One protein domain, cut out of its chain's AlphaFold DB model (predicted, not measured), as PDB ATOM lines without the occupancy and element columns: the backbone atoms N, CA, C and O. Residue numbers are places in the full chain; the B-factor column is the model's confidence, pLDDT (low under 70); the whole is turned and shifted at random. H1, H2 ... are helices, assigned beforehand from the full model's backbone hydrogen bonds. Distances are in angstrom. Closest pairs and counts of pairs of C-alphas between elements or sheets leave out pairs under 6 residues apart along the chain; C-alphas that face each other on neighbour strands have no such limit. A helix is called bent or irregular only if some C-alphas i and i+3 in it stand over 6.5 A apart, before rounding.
ATOM      1  N   GLN A 179      15.503  -9.649 -35.766       73.69
ATOM      2  CA  GLN A 179      15.657 -10.656 -36.812       73.69
ATOM      3  C   GLN A 179      16.897 -11.536 -36.590       73.69
ATOM      4  O   GLN A 179      16.801 -12.759 -36.533       73.69
ATOM      5  N   GLN A 180      18.052 -10.904 -36.389       74.81
ATOM      6  CA  GLN A 180      19.347 -11.557 -36.212       74.81
ATOM      7  C   GLN A 180      19.371 -12.470 -34.974       74.81
ATOM      8  O   GLN A 180      20.079 -13.472 -34.961       74.81
ATOM      9  N   SER A 181      18.571 -12.175 -33.943       77.25
ATOM     10  CA  SER A 181      18.447 -13.040 -32.762       77.25
ATOM     11  C   SER A 181      17.847 -14.397 -33.081       77.25
ATOM     12  O   SER A 181      18.352 -15.409 -32.601       77.25
ATOM     13  N   CYS A 182      16.831 -14.429 -33.942       82.44
ATOM     14  CA  CYS A 182      16.262 -15.669 -34.438       82.44
ATOM     15  C   CYS A 182      17.285 -16.372 -35.336       82.44
ATOM     16  O   CYS A 182      17.539 -17.560 -35.171       82.44
ATOM     17  N   GLU A 183      17.923 -15.631 -36.245       81.19
ATOM     18  CA  GLU A 183      18.885 -16.170 -37.215       81.19
ATOM     19  C   GLU A 183      20.150 -16.743 -36.568       81.19
ATOM     20  O   GLU A 183      20.737 -17.669 -37.116       81.19
ATOM     21  N   ASN A 184      20.559 -16.272 -35.387       78.50
ATOM     22  CA  ASN A 184      21.683 -16.859 -34.654       78.50
ATOM     23  C   ASN A 184      21.489 -18.355 -34.377       78.50
ATOM     24  O   ASN A 184      22.466 -19.106 -34.396       78.50
ATOM     25  N   CYS A 185      20.242 -18.779 -34.165       80.38
ATOM     26  CA  CYS A 185      19.874 -20.175 -33.955       80.38
ATOM     27  C   CYS A 185      19.249 -20.814 -35.201       80.38
ATOM     28  O   CYS A 185      19.468 -21.996 -35.425       80.38
ATOM     29  N   HIS A 186      18.530 -20.052 -36.029       84.75
ATOM     30  CA  HIS A 186      17.711 -20.549 -37.143       84.75
ATOM     31  C   HIS A 186      18.263 -20.226 -38.542       84.75
ATOM     32  O   HIS A 186      17.513 -20.175 -39.516       84.75
ATOM     33  N   ARG A 187      19.572 -20.004 -38.679       83.69
ATOM     34  CA  ARG A 187      20.257 -19.964 -39.985       83.69
ATOM     35  C   ARG A 187      20.827 -21.333 -40.358       83.69
ATOM     36  O   ARG A 187      21.020 -22.192 -39.504       83.69
ATOM     37  N   ALA A 188      21.184 -21.518 -41.627       80.31
ATOM     38  CA  ALA A 188      21.866 -22.731 -42.075       80.31
ATOM     39  C   ALA A 188      23.145 -23.007 -41.252       80.31
ATOM     40  O   ALA A 188      23.999 -22.127 -41.088       80.31
ATOM     41  N   GLY A 189      23.261 -24.233 -40.730       74.94
ATOM     42  CA  GLY A 189      24.387 -24.681 -39.902       74.94
ATOM     43  C   GLY A 189      24.406 -24.139 -38.466       74.94
ATOM     44  O   GLY A 189      25.410 -24.312 -37.777       74.94
ATOM     45  N   ALA A 190      23.348 -23.456 -38.021       80.19
ATOM     46  CA  ALA A 190      23.158 -23.090 -36.621       80.19
ATOM     47  C   ALA A 190      22.412 -24.199 -35.845       80.19
ATOM     48  O   ALA A 190      21.996 -25.186 -36.448       80.19
ATOM     49  N   PRO A 191      22.287 -24.089 -34.507       75.56
ATOM     50  CA  PRO A 191      21.741 -25.172 -33.687       75.56
ATOM     51  C   PRO A 191      20.274 -25.540 -33.936       75.56
ATOM     52  O   PRO A 191      19.870 -26.660 -33.638       75.56
ATOM     53  N   GLY A 192      19.464 -24.601 -34.424       77.25
ATOM     54  CA  GLY A 192      18.066 -24.823 -34.772       77.25
ATOM     55  C   GLY A 192      17.880 -25.099 -36.269       77.25
ATOM     56  O   GLY A 192      18.758 -24.782 -37.073       77.25
ATOM     57  N   PRO A 193      16.715 -25.641 -36.678       78.94
ATOM     58  CA  PRO A 193      16.378 -25.774 -38.091       78.94
ATOM     59  C   PRO A 193      16.456 -24.420 -38.793       78.94
ATOM     60  O   PRO A 193      16.000 -23.412 -38.245       78.94
ATOM     61  N   ALA A 194      17.013 -24.401 -40.003       83.38
ATOM     62  CA  ALA A 194      17.096 -23.179 -40.789       83.38
ATOM     63  C   ALA A 194      15.696 -22.714 -41.221       83.38
ATOM     64  O   ALA A 194      14.932 -23.493 -41.796       83.38
ATOM     65  N   MET A 195      15.383 -21.443 -40.967       82.81
ATOM     66  CA  MET A 195      14.076 -20.840 -41.234       82.81
ATOM     67  C   MET A 195      14.219 -19.715 -42.261       82.81
ATOM     68  O   MET A 195      14.278 -18.536 -41.920       82.81
ATOM     69  N   GLU A 196      14.269 -20.072 -43.543       77.81
ATOM     70  CA  GLU A 196      14.312 -19.096 -44.639       77.81
ATOM     71  C   GLU A 196      12.900 -18.761 -45.111       77.81
ATOM     72  O   GLU A 196      12.066 -19.652 -45.237       77.81
ATOM     73  N   THR A 197      12.613 -17.488 -45.383       78.75
ATOM     74  CA  THR A 197      11.306 -17.057 -45.893       78.75
ATOM     75  C   THR A 197      11.441 -15.884 -46.864       78.75
ATOM     76  O   THR A 197      12.250 -14.986 -46.623       78.75
ATOM     77  N   PRO A 198      10.631 -15.822 -47.938       73.69
ATOM     78  CA  PRO A 198      10.637 -14.681 -48.854       73.69
ATOM     79  C   PRO A 198      10.002 -13.405 -48.266       73.69
ATOM     80  O   PRO A 198      10.078 -12.349 -48.900       73.69
ATOM     81  N   HIS A 199       9.362 -13.487 -47.091       80.00
ATOM     82  CA  HIS A 199       8.625 -12.373 -46.482       80.00
ATOM     83  C   HIS A 199       9.509 -11.413 -45.682       80.00
ATOM     84  O   HIS A 199       9.257 -10.208 -45.695       80.00
ATOM     85  N   VAL A 200      10.539 -11.913 -44.994       82.06
ATOM     86  CA  VAL A 200      11.417 -11.081 -44.155       82.06
ATOM     87  C   VAL A 200      12.108 -10.010 -45.008       82.06
ATOM     88  O   VAL A 200      12.570 -10.272 -46.119       82.06
ATOM     89  N   GLY A 201      12.145  -8.776 -44.499       79.62
ATOM     90  CA  GLY A 201      12.710  -7.620 -45.203       79.62
ATOM     91  C   GLY A 201      11.788  -7.005 -46.265       79.62
ATOM     92  O   GLY A 201      12.180  -6.055 -46.940       79.62
ATOM     93  N   LYS A 202      10.557  -7.510 -46.444       81.12
ATOM     94  CA  LYS A 202       9.551  -6.920 -47.347       81.12
ATOM     95  C   LYS A 202       8.589  -6.016 -46.583       81.12
ATOM     96  O   LYS A 202       8.265  -6.289 -45.435       81.12
ATOM     97  N   ILE A 203       8.101  -4.961 -47.232       76.94
ATOM     98  CA  ILE A 203       7.089  -4.060 -46.662       76.94
ATOM     99  C   ILE A 203       5.689  -4.614 -46.988       76.94
ATOM    100  O   ILE A 203       5.410  -4.847 -48.171       76.94
ATOM    101  N   PRO A 204       4.794  -4.806 -45.998       66.25
ATOM    102  CA  PRO A 204       3.406  -5.192 -46.246       66.25
ATOM    103  C   PRO A 204       2.712  -4.212 -47.203       66.25
ATOM    104  O   PRO A 204       2.838  -2.997 -47.062       66.25
ATOM    105  N   GLY A 205       1.999  -4.723 -48.208       54.31
ATOM    106  CA  GLY A 205       1.229  -3.908 -49.161       54.31
ATOM    107  C   GLY A 205       2.036  -3.142 -50.226       54.31
ATOM    108  O   GLY A 205       1.459  -2.773 -51.245       54.31
ATOM    109  N   ASN A 206       3.355  -2.950 -50.074       46.34
ATOM    110  CA  ASN A 206       4.200  -2.277 -51.078       46.34
ATOM    111  C   ASN A 206       4.936  -3.257 -51.995       46.34
ATOM    112  O   ASN A 206       6.158  -3.241 -52.156       46.34
ATOM    113  N   VAL A 207       4.179  -4.170 -52.571       42.53
ATOM    114  CA  VAL A 207       4.758  -5.346 -53.185       42.53
ATOM    115  C   VAL A 207       4.381  -5.389 -54.654       42.53
ATOM    116  O   VAL A 207       3.282  -5.770 -55.045       42.53
ATOM    117  N   GLY A 208       5.370  -5.066 -55.484       35.81
ATOM    118  CA  GLY A 208       5.508  -5.735 -56.766       35.81
ATOM    119  C   GLY A 208       5.746  -7.221 -56.504       35.81
ATOM    120  O   GLY A 208       6.891  -7.664 -56.459       35.81
ATOM    121  N   TRP A 209       4.672  -7.995 -56.328       39.72
ATOM    122  CA  TRP A 209       4.687  -9.464 -56.229       39.72
ATOM    123  C   TRP A 209       5.187 -10.163 -57.503       39.72
ATOM    124  O   TRP A 209       5.265 -11.383 -57.548       39.72
ATOM    125  N   ALA A 210       5.598  -9.395 -58.512       32.59
ATOM    126  CA  ALA A 210       5.994  -9.816 -59.850       32.59
ATOM    127  C   ALA A 210       7.235 -10.733 -59.939       32.59
ATOM    128  O   ALA A 210       7.755 -10.920 -61.035       32.59
ATOM    129  N   LYS A 211       7.770 -11.266 -58.829       32.16
ATOM    130  CA  LYS A 211       8.993 -12.090 -58.856       32.16
ATOM    131  C   LYS A 211       9.006 -13.333 -57.970       32.16
ATOM    132  O   LYS A 211       9.994 -14.057 -58.024       32.16
ATOM    133  N   SER A 212       7.973 -13.611 -57.170       36.91
ATOM    134  CA  SER A 212       7.857 -14.956 -56.595       36.91
ATOM    135  C   SER A 212       7.091 -15.833 -57.574       36.91
ATOM    136  O   SER A 212       5.998 -15.451 -57.981       36.91
ATOM    137  N   VAL A 213       7.624 -17.021 -57.842       35.97
ATOM    138  CA  VAL A 213       7.088 -18.172 -58.608       35.97
ATOM    139  C   VAL A 213       5.627 -18.558 -58.224       35.97
ATOM    140  O   VAL A 213       4.982 -19.392 -58.844       35.97
ATOM    141  N   PHE A 214       5.073 -17.914 -57.187       45.56
ATOM    142  CA  PHE A 214       3.726 -18.060 -56.616       45.56
ATOM    143  C   PHE A 214       2.776 -16.899 -56.899       45.56
ATOM    144  O   PHE A 214       1.685 -16.858 -56.328       45.56
ATOM    145  N   ALA A 215       3.162 -15.935 -57.737       40.69
ATOM    146  CA  ALA A 215       2.247 -14.888 -58.157       40.69
ATOM    147  C   ALA A 215       1.124 -15.527 -58.988       40.69
ATOM    148  O   ALA A 215       1.230 -15.669 -60.205       40.69
ATOM    149  N   HIS A 216       0.037 -15.919 -58.312       41.53
ATOM    150  CA  HIS A 216      -1.272 -16.090 -58.927       41.53
ATOM    151  C   HIS A 216      -1.467 -14.867 -59.803       41.53
ATOM    152  O   HIS A 216      -1.426 -13.746 -59.292       41.53
ATOM    153  N   ALA A 217      -1.501 -15.122 -61.110       38.78
ATOM    154  CA  ALA A 217      -1.282 -14.126 -62.135       38.78
ATOM    155  C   ALA A 217      -1.921 -12.802 -61.754       38.78
ATOM    156  O   ALA A 217      -3.123 -12.799 -61.500       38.78
ATOM    157  N   GLU A 218      -1.070 -11.775 -61.644       38.72
ATOM    158  CA  GLU A 218      -1.333 -10.462 -61.050       38.72
ATOM    159  C   GLU A 218      -2.816 -10.287 -60.726       38.72
ATOM    160  O   GLU A 218      -3.625  -9.999 -61.616       38.72
ATOM    161  N   GLN A 219      -3.170 -10.556 -59.458       38.28
ATOM    162  CA  GLN A 219      -4.491 -10.234 -58.923       38.28
ATOM    163  C   GLN A 219      -4.875  -8.868 -59.478       38.28
ATOM    164  O   GLN A 219      -4.001  -7.986 -59.512       38.28
ATOM    165  N   PRO A 220      -6.119  -8.699 -59.963       30.03
ATOM    166  CA  PRO A 220      -6.499  -7.458 -60.580       30.03
ATOM    167  C   PRO A 220      -6.044  -6.320 -59.674       30.03
ATOM    168  O   PRO A 220      -6.164  -6.411 -58.446       30.03
ATOM    169  N   ASN A 237       0.726  -6.465 -31.292       70.81
ATOM    170  CA  ASN A 237       1.616  -7.602 -31.069       70.81
ATOM    171  C   ASN A 237       2.458  -7.997 -32.296       70.81
ATOM    172  O   ASN A 237       3.547  -8.533 -32.111       70.81
ATOM    173  N   MET A 238       2.048  -7.661 -33.522       80.69
ATOM    174  CA  MET A 238       2.805  -7.950 -34.746       80.69
ATOM    175  C   MET A 238       3.803  -6.832 -35.041       80.69
ATOM    176  O   MET A 238       3.437  -5.704 -35.374       80.69
ATOM    177  N   LYS A 239       5.096  -7.130 -34.894       80.25
ATOM    178  CA  LYS A 239       6.163  -6.122 -35.000       80.25
ATOM    179  C   LYS A 239       6.782  -6.089 -36.394       80.25
ATOM    180  O   LYS A 239       7.049  -7.136 -36.968       80.25
ATOM    181  N   VAL A 240       7.101  -4.894 -36.879       82.25
ATOM    182  CA  VAL A 240       7.948  -4.634 -38.058       82.25
ATOM    183  C   VAL A 240       9.197  -3.856 -37.631       82.25
ATOM    184  O   VAL A 240       9.261  -3.370 -36.495       82.25
ATOM    185  N   ASN A 241      10.214  -3.760 -38.491       81.44
ATOM    186  CA  ASN A 241      11.360  -2.881 -38.216       81.44
ATOM    187  C   ASN A 241      11.007  -1.395 -38.428       81.44
ATOM    188  O   ASN A 241       9.890  -1.051 -38.812       81.44
ATOM    189  N   SER A 242      11.969  -0.508 -38.170       80.38
ATOM    190  CA  SER A 242      11.825   0.946 -38.341       80.38
ATOM    191  C   SER A 242      11.518   1.377 -39.781       80.38
ATOM    192  O   SER A 242      10.906   2.422 -39.985       80.38
ATOM    193  N   GLU A 243      11.874   0.555 -40.771       80.69
ATOM    194  CA  GLU A 243      11.553   0.750 -42.192       80.69
ATOM    195  C   GLU A 243      10.174   0.182 -42.580       80.69
ATOM    196  O   GLU A 243       9.764   0.266 -43.738       80.69
ATOM    197  N   GLY A 244       9.443  -0.410 -41.630       80.06
ATOM    198  CA  GLY A 244       8.144  -1.033 -41.873       80.06
ATOM    199  C   GLY A 244       8.217  -2.407 -42.545       80.06
ATOM    200  O   GLY A 244       7.222  -2.877 -43.093       80.06
ATOM    201  N   GLN A 245       9.380  -3.056 -42.531       83.75
ATOM    202  CA  GLN A 245       9.573  -4.381 -43.113       83.75
ATOM    203  C   GLN A 245       9.222  -5.499 -42.127       83.75
ATOM    204  O   GLN A 245       9.429  -5.386 -40.914       83.75
ATOM    205  N   ILE A 246       8.735  -6.605 -42.686       84.81
ATOM    206  CA  ILE A 246       8.408  -7.849 -41.990       84.81
ATOM    207  C   ILE A 246       9.670  -8.463 -41.364       84.81
ATOM    208  O   ILE A 246      10.741  -8.492 -41.975       84.81
ATOM    209  N   LEU A 247       9.502  -8.996 -40.156       86.69
ATOM    210  CA  LEU A 247      10.481  -9.723 -39.346       86.69
ATOM    211  C   LEU A 247       9.893 -11.083 -38.933       86.69
ATOM    212  O   LEU A 247       8.682 -11.280 -39.021       86.69
ATOM    213  N   CYS A 248      10.703 -11.989 -38.375       86.88
ATOM    214  CA  CYS A 248      10.186 -13.223 -37.754       86.88
ATOM    215  C   CYS A 248       9.070 -12.928 -36.732       86.88
ATOM    216  O   CYS A 248       8.013 -13.555 -36.753       86.88
ATOM    217  N   ALA A 249       9.270 -11.900 -35.897       86.12
ATOM    218  CA  ALA A 249       8.319 -11.460 -34.871       86.12
ATOM    219  C   ALA A 249       7.039 -10.793 -35.423       86.12
ATOM    220  O   ALA A 249       6.145 -10.433 -34.654       86.12
ATOM    221  N   THR A 250       6.938 -10.588 -36.743       85.81
ATOM    222  CA  THR A 250       5.673 -10.187 -37.375       85.81
ATOM    223  C   THR A 250       4.680 -11.345 -37.368       85.81
ATOM    224  O   THR A 250       3.498 -11.114 -37.145       85.81
ATOM    225  N   CYS A 251       5.157 -12.577 -37.583       84.88
ATOM    226  CA  CYS A 251       4.316 -13.774 -37.648       84.88
ATOM    227  C   CYS A 251       4.373 -14.617 -36.372       84.88
ATOM    228  O   CYS A 251       3.377 -15.253 -36.036       84.88
ATOM    229  N   HIS A 252       5.500 -14.588 -35.658       87.00
ATOM    230  CA  HIS A 252       5.716 -15.388 -34.459       87.00
ATOM    231  C   HIS A 252       5.681 -14.565 -33.167       87.00
ATOM    232  O   HIS A 252       6.234 -13.463 -33.117       87.00
ATOM    233  N   ASP A 253       5.129 -15.150 -32.104       84.12
ATOM    234  CA  ASP A 253       5.301 -14.698 -30.724       84.12
ATOM    235  C   ASP A 253       5.828 -15.839 -29.857       84.12
ATOM    236  O   ASP A 253       5.141 -16.822 -29.598       84.12
ATOM    237  N   ILE A 254       7.058 -15.696 -29.372       84.31
ATOM    238  CA  ILE A 254       7.660 -16.668 -28.451       84.31
ATOM    239  C   ILE A 254       7.122 -16.538 -27.019       84.31
ATOM    240  O   ILE A 254       7.381 -17.403 -26.190       84.31
ATOM    241  N   HIS A 255       6.406 -15.452 -26.716       84.62
ATOM    242  CA  HIS A 255       5.944 -15.138 -25.368       84.62
ATOM    243  C   HIS A 255       4.501 -15.574 -25.101       84.62
ATOM    244  O   HIS A 255       4.057 -15.531 -23.953       84.62
ATOM    245  N   GLN A 256       3.762 -15.966 -26.140       77.50
ATOM    246  CA  GLN A 256       2.337 -16.264 -26.044       77.50
ATOM    247  C   GLN A 256       2.050 -17.422 -25.077       77.50
ATOM    248  O   GLN A 256       2.642 -18.497 -25.169       77.50
ATOM    249  N   LYS A 257       1.117 -17.193 -24.144       67.19
ATOM    250  CA  LYS A 257       0.771 -18.126 -23.057       67.19
ATOM    251  C   LYS A 257       0.259 -19.476 -23.571       67.19
ATOM    252  O   LYS A 257       0.640 -20.517 -23.046       67.19
ATOM    253  N   GLU A 258      -0.572 -19.461 -24.612       65.81
ATOM    254  CA  GLU A 258      -0.971 -20.663 -25.342       65.81
ATOM    255  C   GLU A 258      -0.033 -20.849 -26.533       65.81
ATOM    256  O   GLU A 258      -0.071 -20.087 -27.501       65.81
ATOM    257  N   GLN A 259       0.828 -21.863 -26.475       61.44
ATOM    258  CA  GLN A 259       1.707 -22.187 -27.592       61.44
ATOM    259  C   GLN A 259       0.877 -22.785 -28.731       61.44
ATOM    260  O   GLN A 259       0.678 -23.998 -28.818       61.44
ATOM    261  N   SER A 260       0.389 -21.926 -29.629       60.81
ATOM    262  CA  SER A 260      -0.057 -22.367 -30.949       60.81
ATOM    263  C   SER A 260       1.081 -23.168 -31.603       60.81
ATOM    264  O   SER A 260       2.262 -22.873 -31.366       60.81
ATOM    265  N   PRO A 261       0.786 -24.193 -32.424       63.53
ATOM    266  CA  PRO A 261       1.837 -24.891 -33.141       63.53
ATOM    267  C   PRO A 261       2.695 -23.895 -33.901       63.53
ATOM    268  O   PRO A 261       2.188 -23.067 -34.658       63.53
ATOM    269  N   LYS A 262       4.006 -23.984 -33.662       74.62
ATOM    270  CA  LYS A 262       5.033 -23.131 -34.275       74.62
ATOM    271  C   LYS A 262       5.003 -21.661 -33.844       74.62
ATOM    272  O   LYS A 262       5.613 -20.838 -34.520       74.62
ATOM    273  N   LEU A 263       4.367 -21.329 -32.721       80.56
ATOM    274  CA  LEU A 263       4.444 -19.999 -32.105       80.56
ATOM    275  C   LEU A 263       3.882 -18.870 -32.976       80.56
ATOM    276  O   LEU A 263       4.382 -17.754 -32.936       80.56
ATOM    277  N   ILE A 264       2.896 -19.168 -33.819       81.12
ATOM    278  CA  ILE A 264       2.258 -18.168 -34.677       81.12
ATOM    279  C   ILE A 264       1.324 -17.297 -33.834       81.12
ATOM    280  O   ILE A 264       0.526 -17.847 -33.071       81.12
ATOM    281  N   HIS A 265       1.401 -15.973 -34.020       77.88
ATOM    282  CA  HIS A 265       0.542 -14.988 -33.348       77.88
ATOM    283  C   HIS A 265      -0.934 -15.384 -33.425       77.88
ATOM    284  O   HIS A 265      -1.459 -15.620 -34.515       77.88
ATOM    285  N   ASP A 266      -1.623 -15.327 -32.287       64.56
ATOM    286  CA  ASP A 266      -3.083 -15.279 -32.254       64.56
ATOM    287  C   ASP A 266      -3.545 -13.863 -32.639       64.56
ATOM    288  O   ASP A 266      -3.295 -12.877 -31.939       64.56
ATOM    289  N   SER A 267      -4.159 -13.731 -33.814       55.59
ATOM    290  CA  SER A 267      -4.688 -12.461 -34.309       55.59
ATOM    291  C   SER A 267      -6.166 -12.337 -33.946       55.59
ATOM    292  O   SER A 267      -7.038 -12.852 -34.645       55.59
ATOM    293  N   SER A 268      -6.463 -11.591 -32.878       47.94
ATOM    294  CA  SER A 268      -7.815 -11.320 -32.344       47.94
ATOM    295  C   SER A 268      -8.783 -10.575 -33.287       47.94
ATOM    296  O   SER A 268      -9.819 -10.086 -32.842       47.94
ATOM    297  N   ASP A 282      -5.693 -17.080 -38.616       67.94
ATOM    298  CA  ASP A 282      -4.621 -17.223 -39.590       67.94
ATOM    299  C   ASP A 282      -3.899 -15.878 -39.749       67.94
ATOM    300  O   ASP A 282      -4.436 -14.946 -40.353       67.94
ATOM    301  N   VAL A 283      -2.690 -15.770 -39.181       78.88
ATOM    302  CA  VAL A 283      -1.802 -14.598 -39.296       78.88
ATOM    303  C   VAL A 283      -1.664 -14.107 -40.739       78.88
ATOM    304  O   VAL A 283      -1.507 -12.908 -40.975       78.88
ATOM    305  N   CYS A 284      -1.809 -15.006 -41.721       79.50
ATOM    306  CA  CYS A 284      -1.764 -14.659 -43.133       79.50
ATOM    307  C   CYS A 284      -2.860 -13.653 -43.498       79.50
ATOM    308  O   CYS A 284      -2.612 -12.760 -44.303       79.50
ATOM    309  N   LEU A 285      -4.052 -13.739 -42.895       77.31
ATOM    310  CA  LEU A 285      -5.206 -12.894 -43.227       77.31
ATOM    311  C   LEU A 285      -5.074 -11.449 -42.754       77.31
ATOM    312  O   LEU A 285      -5.819 -10.598 -43.238       77.31
ATOM    313  N   VAL A 286      -4.108 -11.152 -41.881       76.38
ATOM    314  CA  VAL A 286      -3.764  -9.767 -41.532       76.38
ATOM    315  C   VAL A 286      -3.288  -9.002 -42.769       76.38
ATOM    316  O   VAL A 286      -3.618  -7.831 -42.935       76.38
ATOM    317  N   CYS A 287      -2.574  -9.679 -43.673       75.75
ATOM    318  CA  CYS A 287      -2.059  -9.094 -44.913       75.75
ATOM    319  C   CYS A 287      -2.778  -9.615 -46.173       75.75
ATOM    320  O   CYS A 287      -2.894  -8.897 -47.163       75.75
ATOM    321  N   HIS A 288      -3.290 -10.848 -46.149       77.25
ATOM    322  CA  HIS A 288      -3.889 -11.559 -47.283       77.25
ATOM    323  C   HIS A 288      -5.389 -11.809 -47.079       77.25
ATOM    324  O   HIS A 288      -5.883 -12.915 -47.293       77.25
ATOM    325  N   LEU A 289      -6.135 -10.775 -46.684       74.00
ATOM    326  CA  LEU A 289      -7.558 -10.885 -46.336       74.00
ATOM    327  C   LEU A 289      -8.404 -11.594 -47.411       74.00
ATOM    328  O   LEU A 289      -9.272 -12.406 -47.093       74.00
ATOM    329  N   GLN A 290      -8.131 -11.325 -48.690       68.88
ATOM    330  CA  GLN A 290      -8.868 -11.918 -49.811       68.88
ATOM    331  C   GLN A 290      -8.674 -13.439 -49.922       68.88
ATOM    332  O   GLN A 290      -9.612 -14.136 -50.308       68.88
ATOM    333  N   ALA A 291      -7.509 -13.965 -49.525       74.75
ATOM    334  CA  ALA A 291      -7.224 -15.399 -49.558       74.75
ATOM    335  C   ALA A 291      -8.082 -16.189 -48.553       74.75
ATOM    336  O   ALA A 291      -8.380 -17.360 -48.779       74.75
ATOM    337  N   GLY A 292      -8.586 -15.535 -47.496       75.38
ATOM    338  CA  GLY A 292      -9.454 -16.151 -46.485       75.38
ATOM    339  C   GLY A 292     -10.781 -16.692 -47.023       75.38
ATOM    340  O   GLY A 292     -11.484 -17.416 -46.321       75.38
ATOM    341  N   ARG A 293     -11.128 -16.391 -48.279       75.69
ATOM    342  CA  ARG A 293     -12.295 -16.957 -48.970       75.69
ATOM    343  C   ARG A 293     -12.192 -18.462 -49.219       75.69
ATOM    344  O   ARG A 293     -13.222 -19.086 -49.436       75.69
ATOM    345  N   ILE A 294     -10.996 -19.044 -49.121       77.06
ATOM    346  CA  ILE A 294     -10.797 -20.498 -49.180       77.06
ATOM    347  C   ILE A 294     -11.436 -21.229 -47.987       77.06
ATOM    348  O   ILE A 294     -11.808 -22.397 -48.104       77.06
ATOM    349  N   ILE A 295     -11.588 -20.551 -46.845       78.62
ATOM    350  CA  ILE A 295     -12.074 -21.145 -45.595       78.62
ATOM    351  C   ILE A 295     -13.539 -21.570 -45.737       78.62
ATOM    352  O   ILE A 295     -14.398 -20.773 -46.117       78.62
ATOM    353  N   GLY A 296     -13.828 -22.824 -45.381       75.38
ATOM    354  CA  GLY A 296     -15.151 -23.442 -45.512       75.38
ATOM    355  C   GLY A 296     -15.509 -23.894 -46.932       75.38
ATOM    356  O   GLY A 296     -16.637 -24.318 -47.172       75.38
ATOM    357  N   THR A 297     -14.577 -23.811 -47.883       78.12
ATOM    358  CA  THR A 297     -14.766 -24.326 -49.246       78.12
ATOM    359  C   THR A 297     -14.266 -25.774 -49.365       78.12
ATOM    360  O   THR A 297     -13.586 -26.262 -48.465       78.12
ATOM    361  N   PRO A 298     -14.503 -26.481 -50.491       83.06
ATOM    362  CA  PRO A 298     -13.926 -27.811 -50.713       83.06
ATOM    363  C   PRO A 298     -12.387 -27.884 -50.690       83.06
ATOM    364  O   PRO A 298     -11.846 -28.982 -50.589       83.06
ATOM    365  N   HIS A 299     -11.676 -26.755 -50.786       86.38
ATOM    366  CA  HIS A 299     -10.215 -26.696 -50.644       86.38
ATOM    367  C   HIS A 299      -9.761 -26.310 -49.225       86.38
ATOM    368  O   HIS A 299      -8.561 -26.256 -48.969       86.38
ATOM    369  N   ASP A 300     -10.687 -26.100 -48.285       85.56
ATOM    370  CA  ASP A 300     -10.363 -26.087 -46.860       85.56
ATOM    371  C   ASP A 300     -10.155 -27.531 -46.387       85.56
ATOM    372  O   ASP A 300     -11.103 -28.240 -46.031       85.56
ATOM    373  N   LEU A 301      -8.899 -27.985 -46.417       87.69
ATOM    374  CA  LEU A 301      -8.566 -29.383 -46.142       87.69
ATOM    375  C   LEU A 301      -8.883 -29.810 -44.708       87.69
ATOM    376  O   LEU A 301      -9.014 -31.003 -44.465       87.69
ATOM    377  N   ARG A 302      -9.103 -28.870 -43.781       85.38
ATOM    378  CA  ARG A 302      -9.593 -29.192 -42.431       85.38
ATOM    379  C   ARG A 302     -10.942 -29.904 -42.479       85.38
ATOM    380  O   ARG A 302     -11.208 -30.753 -41.640       85.38
ATOM    381  N   ALA A 303     -11.768 -29.575 -43.472       85.12
ATOM    382  CA  ALA A 303     -13.069 -30.193 -43.680       85.12
ATOM    383  C   ALA A 303     -13.033 -31.272 -44.771       85.12
ATOM    384  O   ALA A 303     -13.621 -32.338 -44.605       85.12
ATOM    385  N   SER A 304     -12.372 -31.009 -45.903       85.44
ATOM    386  CA  SER A 304     -12.470 -31.891 -47.073       85.44
ATOM    387  C   SER A 304     -11.494 -33.067 -47.070       85.44
ATOM    388  O   SER A 304     -11.772 -34.075 -47.720       85.44
ATOM    389  N   ALA A 305     -10.370 -32.957 -46.355       91.75
ATOM    390  CA  ALA A 305      -9.364 -34.009 -46.242       91.75
ATOM    391  C   ALA A 305      -8.528 -33.857 -44.948       91.75
ATOM    392  O   ALA A 305      -7.321 -33.615 -45.036       91.75
ATOM    393  N   PRO A 306      -9.136 -33.990 -43.752       90.69
ATOM    394  CA  PRO A 306      -8.488 -33.668 -42.472       90.69
ATOM    395  C   PRO A 306      -7.219 -34.487 -42.195       90.69
ATOM    396  O   PRO A 306      -6.271 -33.973 -41.606       90.69
ATOM    397  N   ASP A 307      -7.178 -35.732 -42.675       93.38
ATOM    398  CA  ASP A 307      -6.036 -36.639 -42.506       93.38
ATOM    399  C   ASP A 307      -4.934 -36.439 -43.560       93.38
ATOM    400  O   ASP A 307      -3.877 -37.075 -43.488       93.38
ATOM    401  N   ALA A 308      -5.161 -35.591 -44.571       91.75
ATOM    402  CA  ALA A 308      -4.157 -35.310 -45.587       91.75
ATOM    403  C   ALA A 308      -2.981 -34.558 -44.965       91.75
ATOM    404  O   ALA A 308      -3.162 -33.575 -44.246       91.75
ATOM    405  N   ARG A 309      -1.767 -35.013 -45.281       89.62
ATOM    406  CA  ARG A 309      -0.530 -34.431 -44.767       89.62
ATOM    407  C   ARG A 309       0.228 -33.690 -45.858       89.62
ATOM    408  O   ARG A 309       0.336 -34.180 -46.983       89.62
ATOM    409  N   ASN A 310       0.750 -32.518 -45.513       86.50
ATOM    410  CA  ASN A 310       1.669 -31.769 -46.362       86.50
ATOM    411  C   ASN A 310       3.066 -32.437 -46.391       86.50
ATOM    412  O   ASN A 310       3.303 -33.456 -45.740       86.50
ATOM    413  N   VAL A 311       4.014 -31.878 -47.147       84.50
ATOM    414  CA  VAL A 311       5.390 -32.406 -47.266       84.50
ATOM    415  C   VAL A 311       6.191 -32.344 -45.966       84.50
ATOM    416  O   VAL A 311       7.186 -33.049 -45.848       84.50
ATOM    417  N   LEU A 312       5.753 -31.545 -44.990       80.81
ATOM    418  CA  LEU A 312       6.315 -31.517 -43.637       80.81
ATOM    419  C   LEU A 312       5.661 -32.562 -42.716       80.81
ATOM    420  O   LEU A 312       6.000 -32.649 -41.540       80.81
ATOM    421  N   GLY A 313       4.737 -33.372 -43.240       86.81
ATOM    422  CA  GLY A 313       4.020 -34.392 -42.486       86.81
ATOM    423  C   GLY A 313       2.852 -33.850 -41.666       86.81
ATOM    424  O   GLY A 313       2.343 -34.571 -40.817       86.81
ATOM    425  N   GLU A 314       2.397 -32.624 -41.911       85.75
ATOM    426  CA  GLU A 314       1.410 -31.936 -41.073       85.75
ATOM    427  C   GLU A 314       0.011 -32.018 -41.674       85.75
ATOM    428  O   GLU A 314      -0.170 -31.832 -42.878       85.75
ATOM    429  N   THR A 315      -0.979 -32.264 -40.825       89.25
ATOM    430  CA  THR A 315      -2.402 -32.162 -41.160       89.25
ATOM    431  C   THR A 315      -2.850 -30.709 -41.265       89.25
ATOM    432  O   THR A 315      -2.228 -29.797 -40.713       89.25
ATOM    433  N   ALA A 316      -4.005 -30.480 -41.890       85.50
ATOM    434  CA  ALA A 316      -4.611 -29.152 -41.959       85.50
ATOM    435  C   ALA A 316      -4.957 -28.569 -40.569       85.50
ATOM    436  O   ALA A 316      -4.991 -27.348 -40.401       85.50
ATOM    437  N   ALA A 317      -5.177 -29.422 -39.561       82.38
ATOM    438  CA  ALA A 317      -5.351 -29.002 -38.171       82.38
ATOM    439  C   ALA A 317      -4.041 -28.494 -37.542       82.38
ATOM    440  O   ALA A 317      -4.068 -27.642 -36.657       82.38
ATOM    441  N   GLU A 318      -2.884 -28.979 -37.996       81.12
ATOM    442  CA  GLU A 318      -1.556 -28.580 -37.516       81.12
ATOM    443  C   GLU A 318      -1.035 -27.342 -38.263       81.12
ATOM    444  O   GLU A 318      -0.616 -26.378 -37.624       81.12
ATOM    445  N   SER A 319      -1.121 -27.331 -39.596       80.81
ATOM    446  CA  SER A 319      -0.588 -26.257 -40.449       80.81
ATOM    447  C   SER A 319      -1.568 -25.110 -40.717       80.81
ATOM    448  O   SER A 319      -1.173 -24.071 -41.242       80.81
ATOM    449  N   GLY A 320      -2.855 -25.303 -40.420       81.56
ATOM    450  CA  GLY A 320      -3.924 -24.380 -40.794       81.56
ATOM    451  C   GLY A 320      -4.357 -24.491 -42.268       81.56
ATOM    452  O   GLY A 320      -3.764 -25.248 -43.053       81.56
ATOM    453  N   PRO A 321      -5.397 -23.728 -42.665       81.81
ATOM    454  CA  PRO A 321      -5.968 -23.776 -44.012       81.81
ATOM    455  C   PRO A 321      -4.977 -23.303 -45.084       81.81
ATOM    456  O   PRO A 321      -4.839 -23.962 -46.111       81.81
ATOM    457  N   CYS A 322      -4.219 -22.227 -44.835       84.69
ATOM    458  CA  CYS A 322      -3.196 -21.762 -45.775       84.69
ATOM    459  C   CYS A 322      -1.979 -22.698 -45.815       84.69
ATOM    460  O   CYS A 322      -1.492 -23.011 -46.900       84.69
ATOM    461  N   GLY A 323      -1.536 -23.219 -44.661       84.38
ATOM    462  CA  GLY A 323      -0.384 -24.129 -44.554       84.38
ATOM    463  C   GLY A 323      -0.576 -25.501 -45.213       84.38
ATOM    464  O   GLY A 323       0.386 -26.235 -45.443       84.38
ATOM    465  N   SER A 324      -1.822 -25.836 -45.561       86.19
ATOM    466  CA  SER A 324      -2.162 -27.027 -46.344       86.19
ATOM    467  C   SER A 324      -1.660 -26.939 -47.791       86.19
ATOM    468  O   SER A 324      -1.403 -27.970 -48.416       86.19
ATOM    469  N   CYS A 325      -1.501 -25.717 -48.312       84.88
ATOM    470  CA  CYS A 325      -1.089 -25.437 -49.690       84.88
ATOM    471  C   CYS A 325       0.194 -24.603 -49.770       84.88
ATOM    472  O   CYS A 325       0.981 -24.815 -50.685       84.88
ATOM    473  N   HIS A 326       0.432 -23.691 -48.827       84.12
ATOM    474  CA  HIS A 326       1.566 -22.769 -48.829       84.12
ATOM    475  C   HIS A 326       2.563 -23.088 -47.714       84.12
ATOM    476  O   HIS A 326       2.190 -23.240 -46.555       84.12
ATOM    477  N   LEU A 327       3.849 -23.118 -48.053       80.69
ATOM    478  CA  LEU A 327       4.944 -23.126 -47.092       80.69
ATOM    479  C   LEU A 327       5.581 -21.741 -47.056       80.69
ATOM    480  O   LEU A 327       6.087 -21.245 -48.058       80.69
ATOM    481  N   VAL A 328       5.544 -21.120 -45.881       79.81
ATOM    482  CA  VAL A 328       6.168 -19.812 -45.625       79.81
ATOM    483  C   VAL A 328       7.653 -19.924 -45.315       79.81
ATOM    484  O   VAL A 328       8.384 -18.959 -45.543       79.81
ATOM    485  N   HIS A 329       8.082 -21.087 -44.822       81.00
ATOM    486  CA  HIS A 329       9.481 -21.421 -44.621       81.00
ATOM    487  C   HIS A 329       9.913 -22.524 -45.575       81.00
ATOM    488  O   HIS A 329       9.198 -23.512 -45.748       81.00
ATOM    489  N   HIS A 330      11.101 -22.381 -46.153       67.50
ATOM    490  CA  HIS A 330      11.745 -23.463 -46.888       67.50
ATOM    491  C   HIS A 330      12.713 -24.169 -45.938       67.50
ATOM    492  O   HIS A 330      13.661 -23.560 -45.446       67.50
ATOM    493  N   SER A 331      12.485 -25.453 -45.646       51.53
ATOM    494  CA  SER A 331      13.442 -26.219 -44.845       51.53
ATOM    495  C   SER A 331      14.661 -26.552 -45.704       51.53
ATOM    496  O   SER A 331      14.517 -27.175 -46.761       51.53
ATOM    497  N   SER A 332      15.862 -26.202 -45.244       48.59
ATOM    498  CA  SER A 332      17.103 -26.578 -45.931       48.59
ATOM    499  C   SER A 332      17.367 -28.086 -45.935       48.59
ATOM    500  O   SER A 332      18.115 -28.553 -46.787       48.59
ATOM    501  N   GLU A 333      16.760 -28.837 -45.008       47.38
ATOM    502  CA  GLU A 333      17.099 -30.247 -44.770       47.38
ATOM    503  C   GLU A 333      16.044 -31.257 -45.244       47.38
ATOM    504  O   GLU A 333      16.395 -32.398 -45.532       47.38
ATOM    505  N   ALA A 334      14.768 -30.874 -45.370       42.41
ATOM    506  CA  ALA A 334      13.689 -31.842 -45.611       42.41
ATOM    507  C   ALA A 334      13.191 -31.915 -47.063       42.41
ATOM    508  O   ALA A 334      12.200 -32.594 -47.329       42.41
ATOM    509  N   SER A 335      13.826 -31.236 -48.027       45.28
ATOM    510  CA  SER A 335      13.245 -31.170 -49.369       45.28
ATOM    511  C   SER A 335      14.298 -31.136 -50.492       45.28
ATOM    512  O   SER A 335      15.217 -30.317 -50.418       45.28
ATOM    513  N   PRO A 336      14.222 -32.019 -51.519       50.72
ATOM    514  CA  PRO A 336      15.034 -31.890 -52.736       50.72
ATOM    515  C   PRO A 336      14.947 -30.473 -53.316       50.72
ATOM    516  O   PRO A 336      13.924 -29.816 -53.152       50.72
ATOM    517  N   GLU A 337      15.986 -30.015 -54.027       43.31
ATOM    518  CA  GLU A 337      16.083 -28.656 -54.609       43.31
ATOM    519  C   GLU A 337      14.782 -28.172 -55.278       43.31
ATOM    520  O   GLU A 337      14.395 -27.023 -55.106       43.31
ATOM    521  N   ALA A 338      14.033 -29.069 -55.928       42.00
ATOM    522  CA  ALA A 338      12.757 -28.765 -56.583       42.00
ATOM    523  C   ALA A 338      11.606 -28.322 -55.647       42.00
ATOM    524  O   ALA A 338      10.659 -27.702 -56.123       42.00
ATOM    525  N   LEU A 339      11.656 -28.648 -54.354       45.41
ATOM    526  CA  LEU A 339      10.671 -28.234 -53.345       45.41
ATOM    527  C   LEU A 339      11.077 -26.937 -52.627       45.41
ATOM    528  O   LEU A 339      10.221 -26.287 -52.032       45.41
ATOM    529  N   ARG A 340      12.361 -26.554 -52.696       47.91
ATOM    530  CA  ARG A 340      12.895 -25.343 -52.051       47.91
ATOM    531  C   ARG A 340      12.446 -24.072 -52.770       47.91
ATOM    532  O   ARG A 340      12.249 -23.055 -52.119       47.91
ATOM    533  N   ASP A 341      12.231 -24.152 -54.080       49.84
ATOM    534  CA  ASP A 341      11.815 -23.003 -54.894       49.84
ATOM    535  C   ASP A 341      10.295 -22.889 -55.025       49.84
ATOM    536  O   ASP A 341       9.761 -21.811 -55.294       49.84
ATOM    537  N   SER A 342       9.583 -23.997 -54.807       57.31
ATOM    538  CA  SER A 342       8.135 -24.024 -54.844       57.31
ATOM    539  C   SER A 342       7.593 -24.040 -53.411       57.31
ATOM    540  O   SER A 342       7.362 -25.119 -52.920       57.31
ATOM    541  N   GLY A 343       7.311 -22.946 -52.708       70.44
ATOM    542  CA  GLY A 343       6.519 -22.931 -51.455       70.44
ATOM    543  C   GLY A 343       5.106 -23.580 -51.494       70.44
ATOM    544  O   GLY A 343       4.195 -23.091 -50.837       70.44
ATOM    545  N   TRP A 344       4.893 -24.656 -52.259       80.00
ATOM    546  CA  TRP A 344       3.723 -25.515 -52.371       80.00
ATOM    547  C   TRP A 344       3.834 -26.727 -51.438       80.00
ATOM    548  O   TRP A 344       4.663 -27.623 -51.616       80.00
ATOM    549  N   ALA A 345       2.935 -26.798 -50.467       83.19
ATOM    550  CA  ALA A 345       3.003 -27.740 -49.360       83.19
ATOM    551  C   ALA A 345       2.635 -29.184 -49.737       83.19
ATOM    552  O   ALA A 345       2.913 -30.097 -48.971       83.19
ATOM    553  N   GLN A 346       2.035 -29.440 -50.905       82.38
ATOM    554  CA  GLN A 346       1.597 -30.795 -51.291       82.38
ATOM    555  C   GLN A 346       2.635 -31.577 -52.100       82.38
ATOM    556  O   GLN A 346       2.387 -32.726 -52.474       82.38
ATOM    557  N   GLY A 347       3.807 -30.985 -52.341       68.81
ATOM    558  CA  GLY A 347       4.896 -31.640 -53.047       68.81
ATOM    559  C   GLY A 347       4.557 -31.842 -54.517       68.81
ATOM    560  O   GLY A 347       3.948 -32.835 -54.917       68.81
ATOM    561  N   SER A 348       4.975 -30.891 -55.341       59.72
ATOM    562  CA  SER A 348       4.950 -31.036 -56.788       59.72
ATOM    563  C   SER A 348       6.272 -30.568 -57.343       59.72
ATOM    564  O   SER A 348       6.819 -29.567 -56.901       59.72
TER     565      SER A 348
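This is residues 179 to 220, 237 to 268 and 282 to 348 of the 495 residues of an uncharacterized protein of Planctomycetes bacterium RBG_16_55_9 (UniProt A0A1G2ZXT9). Little regular structure: a compact, rounded mass of loops with seven short helices, H1 and H2 toward one end, H5 at the other beside H6, and H7 away from the other helices. The printed part has 141 residues, is all helix, H1 to H7 in chain order, with no named strand and under half of its residues in named elements; radius of gyration of the C-alphas 15.3 A, spans 40 by 35 by 35 A.

H6, residues 316 to 323, is irregular, with C-alphas 318 and 321 9.2 A apart. It touches H5, residues 301 to 304; closest C-alphas Arg 302 and Ala 316, 5.0 A. H1, residues 179 to 186, and H2, residues 248 to 251, only just touch, with 3 pairs of C-alphas within 8 A; closest Gln 179 and Cys 248, 6.1 A. H3, residues 283 to 286, is close but not clearly touching H4, residues 289 to 294; closest C-alphas Leu 285 and Gly 292, 6.3 A. H7, residues 337 to 340, touches no helix. O i to N i+4 pairs within hydrogen-bond range are 3 of 4 in H1, 0 of 2 in H4 and 1 of 4 in H6, beside i+3 pairs of 3 of 3 in H4 and 1 of 5 in H6; the others are too short.

H1, 10.1 A, begins at C-alpha 179 (15.657, -10.656, -36.812); H4 is 10.5 A and H6 7.1 A; H7 ends at C-alpha 340 (12.895, -25.343, -52.051).

The cuts at 221 to 236 and 269 to 281 leave C-alpha gaps of 30.6 A and 9.9 A. The links H5 to H6 and H6 to H7 are long. Mean pLDDT of the printed part is 72.0; residues 204 to 220 and 330 to 342 are among those under 70.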